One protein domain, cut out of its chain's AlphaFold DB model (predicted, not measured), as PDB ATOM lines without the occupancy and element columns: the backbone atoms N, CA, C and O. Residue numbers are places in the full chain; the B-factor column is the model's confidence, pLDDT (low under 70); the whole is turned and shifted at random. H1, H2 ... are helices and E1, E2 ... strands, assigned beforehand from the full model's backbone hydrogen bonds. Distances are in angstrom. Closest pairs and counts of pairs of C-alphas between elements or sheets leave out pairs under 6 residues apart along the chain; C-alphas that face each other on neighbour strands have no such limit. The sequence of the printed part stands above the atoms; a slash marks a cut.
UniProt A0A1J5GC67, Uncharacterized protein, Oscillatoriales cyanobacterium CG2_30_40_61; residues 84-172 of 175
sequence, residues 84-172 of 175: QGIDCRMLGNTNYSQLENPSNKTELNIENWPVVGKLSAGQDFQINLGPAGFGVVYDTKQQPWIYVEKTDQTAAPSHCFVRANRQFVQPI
ATOM      1  N   GLN A  84     129.286 114.708  93.892       92.44
ATOM      2  CA  GLN A  84     127.849 114.684  93.599       92.44
ATOM      3  C   GLN A  84     127.004 115.301  94.726       92.44
ATOM      4  O   GLN A  84     125.776 115.365  94.610       92.44
ATOM      5  N   GLY A  85     127.650 115.727  95.814       94.12
ATOM      6  CA  GLY A  85     126.980 116.133  97.036       94.12
ATOM      7  C   GLY A  85     126.377 114.950  97.790       94.12
ATOM      8  O   GLY A  85     126.473 113.786  97.384       94.12
ATOM      9  N   ILE A  86     125.738 115.252  98.913       97.19
ATOM     10  CA  ILE A  86     125.151 114.242  99.798       97.19
ATOM     11  C   ILE A  86     123.639 114.374  99.845       97.19
ATOM     12  O   ILE A  86     123.101 115.478  99.878       97.19
ATOM     13  N   ASP A  87     122.957 113.232  99.838       97.88
ATOM     14  CA  ASP A  87     121.502 113.179  99.925       97.88
ATOM     15  C   ASP A  87     121.028 113.696 101.284       97.88
ATOM     16  O   ASP A  87     121.449 113.183 102.323       97.88
ATOM     17  N   CYS A  88     120.101 114.652 101.257       97.44
ATOM     18  CA  CYS A  88     119.363 115.097 102.428       97.44
ATOM     19  C   CYS A  88     117.945 114.528 102.380       97.44
ATOM     20  O   CYS A  88     117.214 114.740 101.407       97.44
ATOM     21  N   ARG A  89     117.565 113.758 103.401       97.81
ATOM     22  CA  ARG A  89     116.353 112.924 103.407       97.81
ATOM     23  C   ARG A  89     115.365 113.364 104.471       97.81
ATOM     24  O   ARG A  89     115.760 113.634 105.601       97.81
ATOM     25  N   MET A  90     114.080 113.407 104.136       96.06
ATOM     26  CA  MET A  90     113.036 113.771 105.095       96.06
ATOM     27  C   MET A  90     111.703 113.106 104.764       96.06
ATOM     28  O   MET A  90     111.360 112.907 103.598       96.06
ATOM     29  N   LEU A  91     110.939 112.762 105.803       94.44
ATOM     30  CA  LEU A  91     109.627 112.140 105.662       94.44
ATOM     31  C   LEU A  91     108.509 113.191 105.583       94.44
ATOM     32  O   LEU A  91     107.987 113.644 106.606       94.44
ATOM     33  N   GLY A  92     108.094 113.522 104.357       87.81
ATOM     34  CA  GLY A  92     106.938 114.386 104.095       87.81
ATOM     35  C   GLY A  92     107.023 115.736 104.817       87.81
ATOM     36  O   GLY A  92     108.095 116.320 104.918       87.81
ATOM     37  N   ASN A  93     105.895 116.204 105.357       84.19
ATOM     38  CA  ASN A  93     105.798 117.482 106.081       84.19
ATOM     39  C   ASN A  93     106.068 117.346 107.592       84.19
ATOM     40  O   ASN A  93     105.529 118.113 108.391       84.19
ATOM     41  N   THR A  94     106.841 116.336 107.997       87.19
ATOM     42  CA  THR A  94     107.229 116.153 109.402       87.19
ATOM     43  C   THR A  94     108.302 117.182 109.793       87.19
ATOM     44  O   THR A  94     108.973 117.740 108.930       87.19
ATOM     45  N   ASN A  95     108.502 117.428 111.088       86.62
ATOM     46  CA  ASN A  95     109.645 118.181 111.619       86.62
ATOM     47  C   ASN A  95     110.404 117.393 112.701       86.62
ATOM     48  O   ASN A  95     109.917 116.374 113.194       86.62
ATOM     49  N   TYR A  96     111.592 117.865 113.089       84.69
ATOM     50  CA  TYR A  96     112.415 117.199 114.108       84.69
ATOM     51  C   TYR A  96     111.661 116.932 115.416       84.69
ATOM     52  O   TYR A  96     111.680 115.807 115.908       84.69
ATOM     53  N   SER A  97     110.911 117.915 115.924       84.88
ATOM     54  CA  SER A  97     110.156 117.775 117.175       84.88
ATOM     55  C   SER A  97     109.062 116.714 117.122       84.88
ATOM     56  O   SER A  97     108.734 116.079 118.123       84.88
ATOM     57  N   GLN A  98     108.498 116.470 115.943       86.75
ATOM     58  CA  GLN A  98     107.583 115.358 115.730       86.75
ATOM     59  C   GLN A  98     108.322 114.018 115.649       86.75
ATOM     60  O   GLN A  98     107.777 113.016 116.101       86.75
ATOM     61  N   LEU A  99     109.539 113.976 115.107       86.25
ATOM     62  CA  LEU A  99     110.333 112.745 115.012       86.25
ATOM     63  C   LEU A  99     110.923 112.306 116.353       86.25
ATOM     64  O   LEU A  99     111.033 111.110 116.601       86.25
ATOM     65  N   GLU A 100     111.293 113.251 117.215       80.38
ATOM     66  CA  GLU A 100     111.853 112.952 118.539       80.38
ATOM     67  C   GLU A 100     110.782 112.637 119.593       80.38
ATOM     68  O   GLU A 100     111.099 112.107 120.658       80.38
ATOM     69  N   ASN A 101     109.512 112.956 119.319       83.50
ATOM     70  CA  ASN A 101     108.428 112.722 120.261       83.50
ATOM     71  C   ASN A 101     108.159 111.212 120.401       83.50
ATOM     72  O   ASN A 101     107.664 110.601 119.452       83.50
ATOM     73  N   PRO A 102     108.356 110.609 121.589       78.88
ATOM     74  CA  PRO A 102     108.138 109.176 121.790       78.88
ATOM     75  C   PRO A 102     106.669 108.748 121.631       78.88
ATOM     76  O   PRO A 102     106.381 107.563 121.486       78.88
ATOM     77  N   SER A 103     105.729 109.698 121.657       85.62
ATOM     78  CA  SER A 103     104.306 109.444 121.396       85.62
ATOM     79  C   SER A 103     104.008 109.270 119.904       85.62
ATOM     80  O   SER A 103     102.987 108.678 119.547       85.62
ATOM     81  N   ASN A 104     104.881 109.777 119.028       84.50
ATOM     82  CA  ASN A 104     104.750 109.610 117.590       84.50
ATOM     83  C   ASN A 104     105.345 108.264 117.172       84.50
ATOM     84  O   ASN A 104     106.478 107.926 117.491       84.50
ATOM     85  N   LYS A 105     104.567 107.486 116.417       81.94
ATOM     86  CA  LYS A 105     104.947 106.139 115.955       81.94
ATOM     87  C   LYS A 105     105.746 106.155 114.648       81.94
ATOM     88  O   LYS A 105     105.700 105.182 113.899       81.94
ATOM     89  N   THR A 106     106.417 107.262 114.333       87.81
ATOM     90  CA  THR A 106     107.185 107.364 113.091       87.81
ATOM     91  C   THR A 106     108.406 106.466 113.185       87.81
ATOM     92  O   THR A 106     109.290 106.679 114.010       87.81
ATOM     93  N   GLU A 107     108.463 105.457 112.322       89.44
ATOM     94  CA  GLU A 107     109.647 104.622 112.203       89.44
ATOM     95  C   GLU A 107     110.794 105.440 111.596       89.44
ATOM     96  O   GLU A 107     110.688 105.959 110.478       89.44
ATOM     97  N   LEU A 108     111.913 105.532 112.315       91.00
ATOM     98  CA  LEU A 108     113.144 106.138 111.813       91.00
ATOM     99  C   LEU A 108     113.833 105.182 110.832       91.00
ATOM    100  O   LEU A 108     114.870 104.624 111.150       91.00
ATOM    101  N   ASN A 109     113.258 104.965 109.651       94.81
ATOM    102  CA  ASN A 109     113.859 104.203 108.550       94.81
ATOM    103  C   ASN A 109     114.431 105.168 107.494       94.81
ATOM    104  O   ASN A 109     113.973 105.228 106.350       94.81
ATOM    105  N   ILE A 110     115.388 105.988 107.932       96.62
ATOM    106  CA  ILE A 110     115.837 107.200 107.232       96.62
ATOM    107  C   ILE A 110     116.457 106.882 105.866       96.62
ATOM    108  O   ILE A 110     116.232 107.618 104.905       96.62
ATOM    109  N   GLU A 111     117.165 105.755 105.739       96.56
ATOM    110  CA  GLU A 111     117.737 105.286 104.468       96.56
ATOM    111  C   GLU A 111     116.693 105.207 103.340       96.56
ATOM    112  O   GLU A 111     117.000 105.494 102.182       96.56
ATOM    113  N   ASN A 112     115.445 104.870 103.680       96.19
ATOM    114  CA  ASN A 112     114.348 104.712 102.725       96.19
ATOM    115  C   ASN A 112     113.464 105.959 102.588       96.19
ATOM    116  O   ASN A 112     112.512 105.951 101.807       96.19
ATOM    117  N   TRP A 113     113.744 107.033 103.326       96.69
ATOM    118  CA  TRP A 113     112.997 108.278 103.182       96.69
ATOM    119  C   TRP A 113     113.342 108.988 101.863       96.69
ATOM    120  O   TRP A 113     114.475 108.863 101.376       96.69
ATOM    121  N   PRO A 114     112.393 109.755 101.286       97.38
ATOM    122  CA  PRO A 114     112.643 110.547 100.088       97.38
ATOM    123  C   PRO A 114     113.818 111.511 100.258       97.38
ATOM    124  O   PRO A 114     113.982 112.140 101.306       97.38
ATOM    125  N   VAL A 115     114.608 111.660  99.196       97.38
ATOM    126  CA  VAL A 115     115.620 112.715  99.091       97.38
ATOM    127  C   VAL A 115     114.901 114.023  98.769       97.38
ATOM    128  O   VAL A 115     114.275 114.137  97.718       97.38
ATOM    129  N   VAL A 116     114.975 114.997  99.674       96.12
ATOM    130  CA  VAL A 116     114.335 116.319  99.529       96.12
ATOM    131  C   VAL A 116     115.289 117.381  98.980       96.12
ATOM    132  O   VAL A 116     114.865 118.464  98.591       96.12
ATOM    133  N   GLY A 117     116.578 117.056  98.910       96.06
ATOM    134  CA  GLY A 117     117.608 117.886  98.308       96.06
ATOM    135  C   GLY A 117     118.985 117.249  98.452       96.06
ATOM    136  O   GLY A 117     119.126 116.151  98.994       96.06
ATOM    137  N   LYS A 118     120.011 117.953  97.976       96.75
ATOM    138  CA  LYS A 118     121.411 117.574  98.173       96.75
ATOM    139  C   LYS A 118     122.196 118.741  98.757       96.75
ATOM    140  O   LYS A 118     122.023 119.869  98.303       96.75
ATOM    141  N   LEU A 119     123.059 118.464  99.732       97.19
ATOM    142  CA  LEU A 119     124.091 119.418 100.144       97.19
ATOM    143  C   LEU A 119     125.270 119.297  99.183       97.19
ATOM    144  O   LEU A 119     125.688 118.182  98.854       97.19
ATOM    145  N   SER A 120     125.790 120.433  98.725       96.31
ATOM    146  CA  SER A 120     126.931 120.462  97.803       96.31
ATOM    147  C   SER A 120     128.217 120.027  98.505       96.31
ATOM    148  O   SER A 120     128.346 120.160  99.717       96.31
ATOM    149  N   ALA A 121     129.187 119.513  97.749       96.12
ATOM    150  CA  ALA A 121     130.504 119.185  98.290       96.12
ATOM    151  C   ALA A 121     131.164 120.428  98.918       96.12
ATOM    152  O   ALA A 121     131.134 121.505  98.321       96.12
ATOM    153  N   GLY A 122     131.760 120.279 100.102       94.88
ATOM    154  CA  GLY A 122     132.380 121.377 100.850       94.88
ATOM    155  C   GLY A 122     131.384 122.355 101.475       94.88
ATOM    156  O   GLY A 122     131.768 123.457 101.846       94.88
ATOM    157  N   GLN A 123     130.095 122.011 101.521       95.69
ATOM    158  CA  GLN A 123     129.087 122.891 102.089       95.69
ATOM    159  C   GLN A 123     128.972 122.698 103.605       95.69
ATOM    160  O   GLN A 123     128.653 121.602 104.071       95.69
ATOM    161  N   ASP A 124     129.133 123.796 104.339       96.12
ATOM    162  CA  ASP A 124     128.946 123.857 105.787       96.12
ATOM    163  C   ASP A 124     127.463 123.793 106.179       96.12
ATOM    164  O   ASP A 124     126.567 124.335 105.511       96.12
ATOM    165  N   PHE A 125     127.205 123.141 107.307       96.81
ATOM    166  CA  PHE A 125     125.901 123.082 107.943       96.81
ATOM    167  C   PHE A 125     126.014 122.912 109.461       96.81
ATOM    168  O   PHE A 125     127.010 122.429 110.005       96.81
ATOM    169  N   GLN A 126     124.956 123.316 110.162       95.88
ATOM    170  CA  GLN A 126     124.817 123.135 111.604       95.88
ATOM    171  C   GLN A 126     123.664 122.189 111.901       95.88
ATOM    172  O   GLN A 126     122.680 122.113 111.158       95.88
ATOM    173  N   ILE A 127     123.798 121.470 113.006       94.81
ATOM    174  CA  ILE A 127     122.897 120.380 113.364       94.81
ATOM    175  C   ILE A 127     122.052 120.752 114.574       94.81
ATOM    176  O   ILE A 127     122.436 121.598 115.384       94.81
ATOM    177  N   ASN A 128     120.923 120.071 114.725       89.12
ATOM    178  CA  ASN A 128     120.141 120.134 115.951       89.12
ATOM    179  C   ASN A 128     120.726 119.144 116.966       89.12
ATOM    180  O   ASN A 128     120.806 117.941 116.695       89.12
ATOM    181  N   LEU A 129     121.154 119.642 118.126       89.00
ATOM    182  CA  LEU A 129     121.444 118.781 119.265       89.00
ATOM    183  C   LEU A 129     120.107 118.488 119.945       89.00
ATOM    184  O   LEU A 129     119.539 119.370 120.585       89.00
ATOM    185  N   GLY A 130     119.616 117.254 119.805       82.69
ATOM    186  CA  GLY A 130     118.388 116.836 120.479       82.69
ATOM    187  C   GLY A 130     118.495 116.976 122.009       82.69
ATOM    188  O   GLY A 130     119.576 117.251 122.532       82.69
ATOM    189  N   PRO A 131     117.423 116.712 122.775       82.12
ATOM    190  CA  PRO A 131     117.340 117.013 124.211       82.12
ATOM    191  C   PRO A 131     118.469 116.443 125.084       82.12
ATOM    192  O   PRO A 131     118.760 116.971 126.152       82.12
ATOM    193  N   ALA A 132     119.114 115.363 124.636       84.88
ATOM    194  CA  ALA A 132     120.254 114.747 125.311       84.88
ATOM    195  C   ALA A 132     121.612 115.417 125.003       84.88
ATOM    196  O   ALA A 132     122.635 114.939 125.483       84.88
ATOM    197  N   GLY A 133     121.648 116.472 124.184       86.50
ATOM    198  CA  GLY A 133     122.870 117.179 123.794       86.50
ATOM    199  C   GLY A 133     123.713 116.466 122.731       86.50
ATOM    200  O   GLY A 133     124.884 116.792 122.576       86.50
ATOM    201  N   PHE A 134     123.151 115.496 122.000       88.62
ATOM    202  CA  PHE A 134     123.864 114.741 120.964       88.62
ATOM    203  C   PHE A 134     123.160 114.855 119.612       88.62
ATOM    204  O   PHE A 134     121.942 114.703 119.539       88.62
ATOM    205  N   GLY A 135     123.929 115.066 118.542       89.31
ATOM    206  CA  GLY A 135     123.371 115.310 117.204       89.31
ATOM    207  C   GLY A 135     123.304 114.107 116.256       89.31
ATOM    208  O   GLY A 135     122.696 114.202 115.192       89.31
ATOM    209  N   VAL A 136     123.901 112.966 116.625       94.56
ATOM    210  CA  VAL A 136     123.824 111.723 115.833       94.56
ATOM    211  C   VAL A 136     122.693 110.832 116.347       94.56
ATOM    212  O   VAL A 136     122.680 110.417 117.510       94.56
ATOM    213  N   VAL A 137     121.766 110.479 115.463       93.12
ATOM    214  CA  VAL A 137     120.684 109.517 115.720       93.12
ATOM    215  C   VAL A 137     120.914 108.232 114.933       93.12
ATOM    216  O   VAL A 137     121.690 108.222 113.985       93.12
ATOM    217  N   TYR A 138     120.261 107.143 115.333       94.56
ATOM    218  CA  TYR A 138     120.359 105.861 114.638       94.56
ATOM    219  C   TYR A 138     118.996 105.479 114.078       94.56
ATOM    220  O   TYR A 138     117.986 105.616 114.770       94.56
ATOM    221  N   ASP A 139     118.985 105.016 112.835       95.31
ATOM    222  CA  ASP A 139     117.783 104.502 112.187       95.31
ATOM    223  C   ASP A 139     117.485 103.048 112.612       95.31
ATOM    224  O   ASP A 139     118.203 102.444 113.420       95.31
ATOM    225  N   THR A 140     116.426 102.451 112.063       95.00
ATOM    226  CA  THR A 140     116.028 101.071 112.382       95.00
ATOM    227  C   THR A 140     117.034 100.007 111.949       95.00
ATOM    228  O   THR A 140     116.983  98.884 112.452       95.00
ATOM    229  N   LYS A 141     118.007 100.357 111.100       96.31
ATOM    230  CA  LYS A 141     119.132  99.504 110.697       96.31
ATOM    231  C   LYS A 141     120.431  99.829 111.441       96.31
ATOM    232  O   LYS A 141     121.487  99.327 111.057       96.31
ATOM    233  N   GLN A 142     120.372 100.636 112.504       96.12
ATOM    234  CA  GLN A 142     121.538 101.092 113.272       96.12
ATOM    235  C   GLN A 142     122.550 101.900 112.446       96.12
ATOM    236  O   GLN A 142     123.727 101.994 112.799       96.12
ATOM    237  N   GLN A 143     122.103 102.521 111.357       97.56
ATOM    238  CA  GLN A 143     122.910 103.460 110.595       97.56
ATOM    239  C   GLN A 143     122.852 104.845 111.256       97.56
ATOM    240  O   GLN A 143     121.766 105.269 111.656       97.56
ATOM    241  N   PRO A 144     123.979 105.561 111.398       97.88
ATOM    242  CA  PRO A 144     123.989 106.871 112.032       97.88
ATOM    243  C   PRO A 144     123.612 107.987 111.047       97.88
ATOM    244  O   PRO A 144     124.104 108.045 109.919       97.88
ATOM    245  N   TRP A 145     122.786 108.920 111.507       97.75
ATOM    246  CA  TRP A 145     122.271 110.052 110.743       97.75
ATOM    247  C   TRP A 145     122.378 111.341 111.553       97.75
ATOM    248  O   TRP A 145     122.281 111.324 112.780       97.75
ATOM    249  N   ILE A 146     122.565 112.460 110.860       96.81
ATOM    250  CA  ILE A 146     122.632 113.802 111.440       96.81
ATOM    251  C   ILE A 146     121.472 114.621 110.891       96.81
ATOM    252  O   ILE A 146     121.257 114.632 109.679       96.81
ATOM    253  N   TYR A 147     120.745 115.310 111.770       96.19
ATOM    254  CA  TYR A 147     119.705 116.250 111.360       96.19
ATOM    255  C   TYR A 147     120.308 117.625 111.067       96.19
ATOM    256  O   TYR A 147     120.839 118.282 111.963       96.19
ATOM    257  N   VAL A 148     120.210 118.054 109.814       96.75
ATOM    258  CA  VAL A 148     120.642 119.367 109.340       96.75
ATOM    259  C   VAL A 148     119.620 120.402 109.801       96.75
ATOM    260  O   VAL A 148     118.507 120.446 109.284       96.75
ATOM    261  N   GLU A 149     119.981 121.242 110.766       94.69
ATOM    262  CA  GLU A 149     119.104 122.313 111.254       94.69
ATOM    263  C   GLU A 149     119.140 123.504 110.301       94.69
ATOM    264  O   GLU A 149     118.100 124.021 109.899       94.69
ATOM    265  N   LYS A 150     120.345 123.925 109.909       94.56
ATOM    266  CA  LYS A 150     120.535 125.082 109.036       94.56
ATOM    267  C   LYS A 150     121.796 124.971 108.192       94.56
ATOM    268  O   LYS A 150     122.768 124.319 108.572       94.56
ATOM    269  N   THR A 151     121.769 125.681 107.077       94.88
ATOM    270  CA  THR A 151     122.870 125.852 106.133       94.88
ATOM    271  C   THR A 151     123.140 127.340 105.948       94.88
ATOM    272  O   THR A 151     122.217 128.152 106.027       94.88
ATOM    273  N   ASP A 152     124.381 127.706 105.638       84.56
ATOM    274  CA  ASP A 152     124.736 129.116 105.407       84.56
ATOM    275  C   ASP A 152     124.247 129.636 104.039       84.56
ATOM    276  O   ASP A 152     124.205 130.839 103.789       84.56
ATOM    277  N   GLN A 153     123.838 128.732 103.147       84.56
ATOM    278  CA  GLN A 153     123.292 129.050 101.829       84.56
ATOM    279  C   GLN A 153     121.766 128.924 101.837       84.56
ATOM    280  O   GLN A 153     121.240 127.842 102.092       84.56
ATOM    281  N   THR A 154     121.051 130.003 101.498       78.69
ATOM    282  CA  THR A 154     119.573 130.064 101.523       78.69
ATOM    283  C   THR A 154     118.893 129.050 100.596       78.69
ATOM    284  O   THR A 154     117.780 128.622 100.875       78.69
ATOM    285  N   ALA A 155     119.537 128.672  99.489       85.00
ATOM    286  CA  ALA A 155     118.986 127.717  98.524       85.00
ATOM    287  C   ALA A 155     119.326 126.251  98.842       85.00
ATOM    288  O   ALA A 155     118.829 125.352  98.164       85.00
ATOM    289  N   ALA A 156     120.191 125.998  99.826       91.62
ATOM    290  CA  ALA A 156     120.564 124.642 100.183       91.62
ATOM    291  C   ALA A 156     119.508 123.993 101.093       91.62
ATOM    292  O   ALA A 156     118.840 124.691 101.856       91.62
ATOM    293  N   PRO A 157     119.335 122.661 101.024       94.62
ATOM    294  CA  PRO A 157     118.348 121.976 101.845       94.62
ATOM    295  C   PRO A 157     118.717 122.032 103.333       94.62
ATOM    296  O   PRO A 157     119.854 121.761 103.714       94.62
ATOM    297  N   SER A 158     117.723 122.307 104.171       95.12
ATOM    298  CA  SER A 158     117.778 122.177 105.629       95.12
ATOM    299  C   SER A 158     116.588 121.349 106.126       95.12
ATOM    300  O   SER A 158     115.728 120.943 105.342       95.12
ATOM    301  N   HIS A 159     116.540 121.077 107.431       94.94
ATOM    302  CA  HIS A 159     115.485 120.301 108.091       94.94
ATOM    303  C   HIS A 159     115.329 118.878 107.532       94.94
ATOM    304  O   HIS A 159     114.227 118.376 107.308       94.94
ATOM    305  N   CYS A 160     116.462 118.224 107.290       96.38
ATOM    306  CA  CYS A 160     116.548 116.890 106.710       96.38
ATOM    307  C   CYS A 160     117.758 116.130 107.270       96.38
ATOM    308  O   CYS A 160     118.635 116.707 107.909       96.38
ATOM    309  N   PHE A 161     117.802 114.815 107.061       97.56
ATOM    310  CA  PHE A 161     118.863 113.947 107.557       97.56
ATOM    311  C   PHE A 161     119.904 113.638 106.491       97.56
ATOM    312  O   PHE A 161     119.564 113.306 105.355       97.56
ATOM    313  N   VAL A 162     121.169 113.647 106.899       98.06
ATOM    314  CA  VAL A 162     122.307 113.189 106.094       98.06
ATOM    315  C   VAL A 162     123.031 112.041 106.789       98.06
ATOM    316  O   VAL A 162     122.995 111.917 108.018       98.06
ATOM    317  N   ARG A 163     123.685 111.175 106.009       98.12
ATOM    318  CA  ARG A 163     124.398 110.013 106.548       98.12
ATOM    319  C   ARG A 163     125.629 110.457 107.341       98.12
ATOM    320  O   ARG A 163     126.523 111.099 106.798       98.12
ATOM    321  N   ALA A 164     125.719 110.041 108.601       98.06
ATOM    322  CA  ALA A 164     126.831 110.373 109.486       98.06
ATOM    323  C   ALA A 164     127.999 109.392 109.306       98.06
ATOM    324  O   ALA A 164     128.320 108.589 110.183       98.06
ATOM    325  N   ASN A 165     128.643 109.451 108.143       98.19
ATOM    326  CA  ASN A 165     129.835 108.671 107.828       98.19
ATOM    327  C   ASN A 165     130.868 109.569 107.139       98.19
ATOM    328  O   ASN A 165     130.495 110.459 106.375       98.19
ATOM    329  N   ARG A 166     132.159 109.330 107.384       97.38
ATOM    330  CA  ARG A 166     133.285 110.123 106.858       97.38
ATOM    331  C   ARG A 166     133.318 110.272 105.333       97.38
ATOM    332  O   ARG A 166     133.973 111.176 104.830       97.38
ATOM    333  N   GLN A 167     132.650 109.378 104.600       96.94
ATOM    334  CA  GLN A 167     132.505 109.483 103.144       96.94
ATOM    335  C   GLN A 167     131.540 110.597 102.715       96.94
ATOM    336  O   GLN A 167     131.616 111.064 101.581       96.94
ATOM    337  N   PHE A 168     130.632 111.004 103.604       97.88
ATOM    338  CA  PHE A 168     129.573 111.970 103.326       97.88
ATOM    339  C   PHE A 168     129.735 113.260 104.125       97.88
ATOM    340  O   PHE A 168     129.411 114.321 103.611       97.88
ATOM    341  N   VAL A 169     130.238 113.199 105.357       97.62
ATOM    342  CA  VAL A 169     130.350 114.376 106.227       97.62
ATOM    343  C   VAL A 169     131.659 114.391 107.003       97.62
ATOM    344  O   VAL A 169     132.237 113.341 107.303       97.62
ATOM    345  N   GLN A 170     132.114 115.585 107.364       96.81
ATOM    346  CA  GLN A 170     133.276 115.794 108.222       96.81
ATOM    347  C   GLN A 170     132.960 116.843 109.294       96.81
ATOM    348  O   GLN A 170     132.310 117.840 108.991       96.81
ATOM    349  N   PRO A 171     133.364 116.631 110.555       96.12
ATOM    350  CA  PRO A 171     133.188 117.636 111.596       96.12
ATOM    351  C   PRO A 171     134.116 118.833 111.355       96.12
ATOM    352  O   PRO A 171     135.311 118.668 111.112       96.12
ATOM    353  N   ILE A 172     133.575 120.045 111.471       94.69
ATOM    354  CA  ILE A 172     134.343 121.292 111.366       94.69
ATOM    355  C   ILE A 172     134.845 121.675 112.752       94.69
ATOM    356  O   ILE A 172     134.062 121.713 113.699       94.69
TER     357      ILE A 172
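This is residues 84 to 172 of the 175 residues of an uncharacterized protein of Oscillatoriales cyanobacterium CG2_30_40_61 (UniProt A0A1J5GC67). This is a small sandwich of two unequal sheets with crossed strands: a strongly twisted sheet built round the long strand E5, and a two-stranded sheet of E1 and E2 that packs face to face with it. The short helix H1 grazes the larger sheet, and the short strand E7 is near E3. The printed part has 89 residues, with one named helix and seven named strands in the order E1 H1 E2 E3 E4 E5 E6 E7; both sheets are antiparallel. The class is mostly strand, though under half of the residues are in named elements. The whole is compact, with a radius of gyration of the C-alphas of 12.3 A, and spans 36 by 25 by 23 A.

Find C-alpha 144 at (123.989, 106.871, 112.032); from there E5, residues 144 to 151, runs 19.9 A to C-alpha 151 at (122.870, 125.852, 106.133). Its sheet also holds E3, residues 124 to 127, 10.3 A long; E4, residues 136 to 138; and E6, residues 160 to 163, 10.4 A long. Look next at E1, residues 86 to 89, which begins at (125.151, 114.242, 99.798), and at E2, residues 115 to 119, 10.9 A long. H1 is residues 96 to 100, and E7 is residues 169 to 171.

Start at E5, whose pairing is staggered: E3 and E4 lie on one side of it and E6 on the other side. E4, E5 and E6 make a meander, each strand the antiparallel neighbour of the one before, and E4 and E5, like E5 and E6, form a hairpin. Look for N 137 and O 145 at 2.9 A between E4 and E5, N 148 and O 160 at 2.8 A between E5 and E6, and N 126 and O 150 at 2.9 A between E3 and E5. The second sheet pairs E1 with E2, antiparallel, with N 88 and O 117 at 2.9 A. The two sheets form a sandwich, two sheets face to face, with strands at 75 degrees; the closest C-alphas of E1 and E6 are those of Arg 89 and Phe 161, 5.0 A apart. H1 only grazes the branched sheet, with residues 96 to 100, and every O i to N i+4 pair in it is within hydrogen-bond range. E7 pairs with no named strand; its closest C-alpha to E6 is that of Val 169, 7.4 A from that of Arg 163.

The two C-alphas farthest apart are those of Gln 84 and Ser 103, 36.8 A. The link from H1 to E2, residues 101 to 114, is long. The printed part has no cut. Its mean pLDDT is 92.6, and no printed residue is under 70.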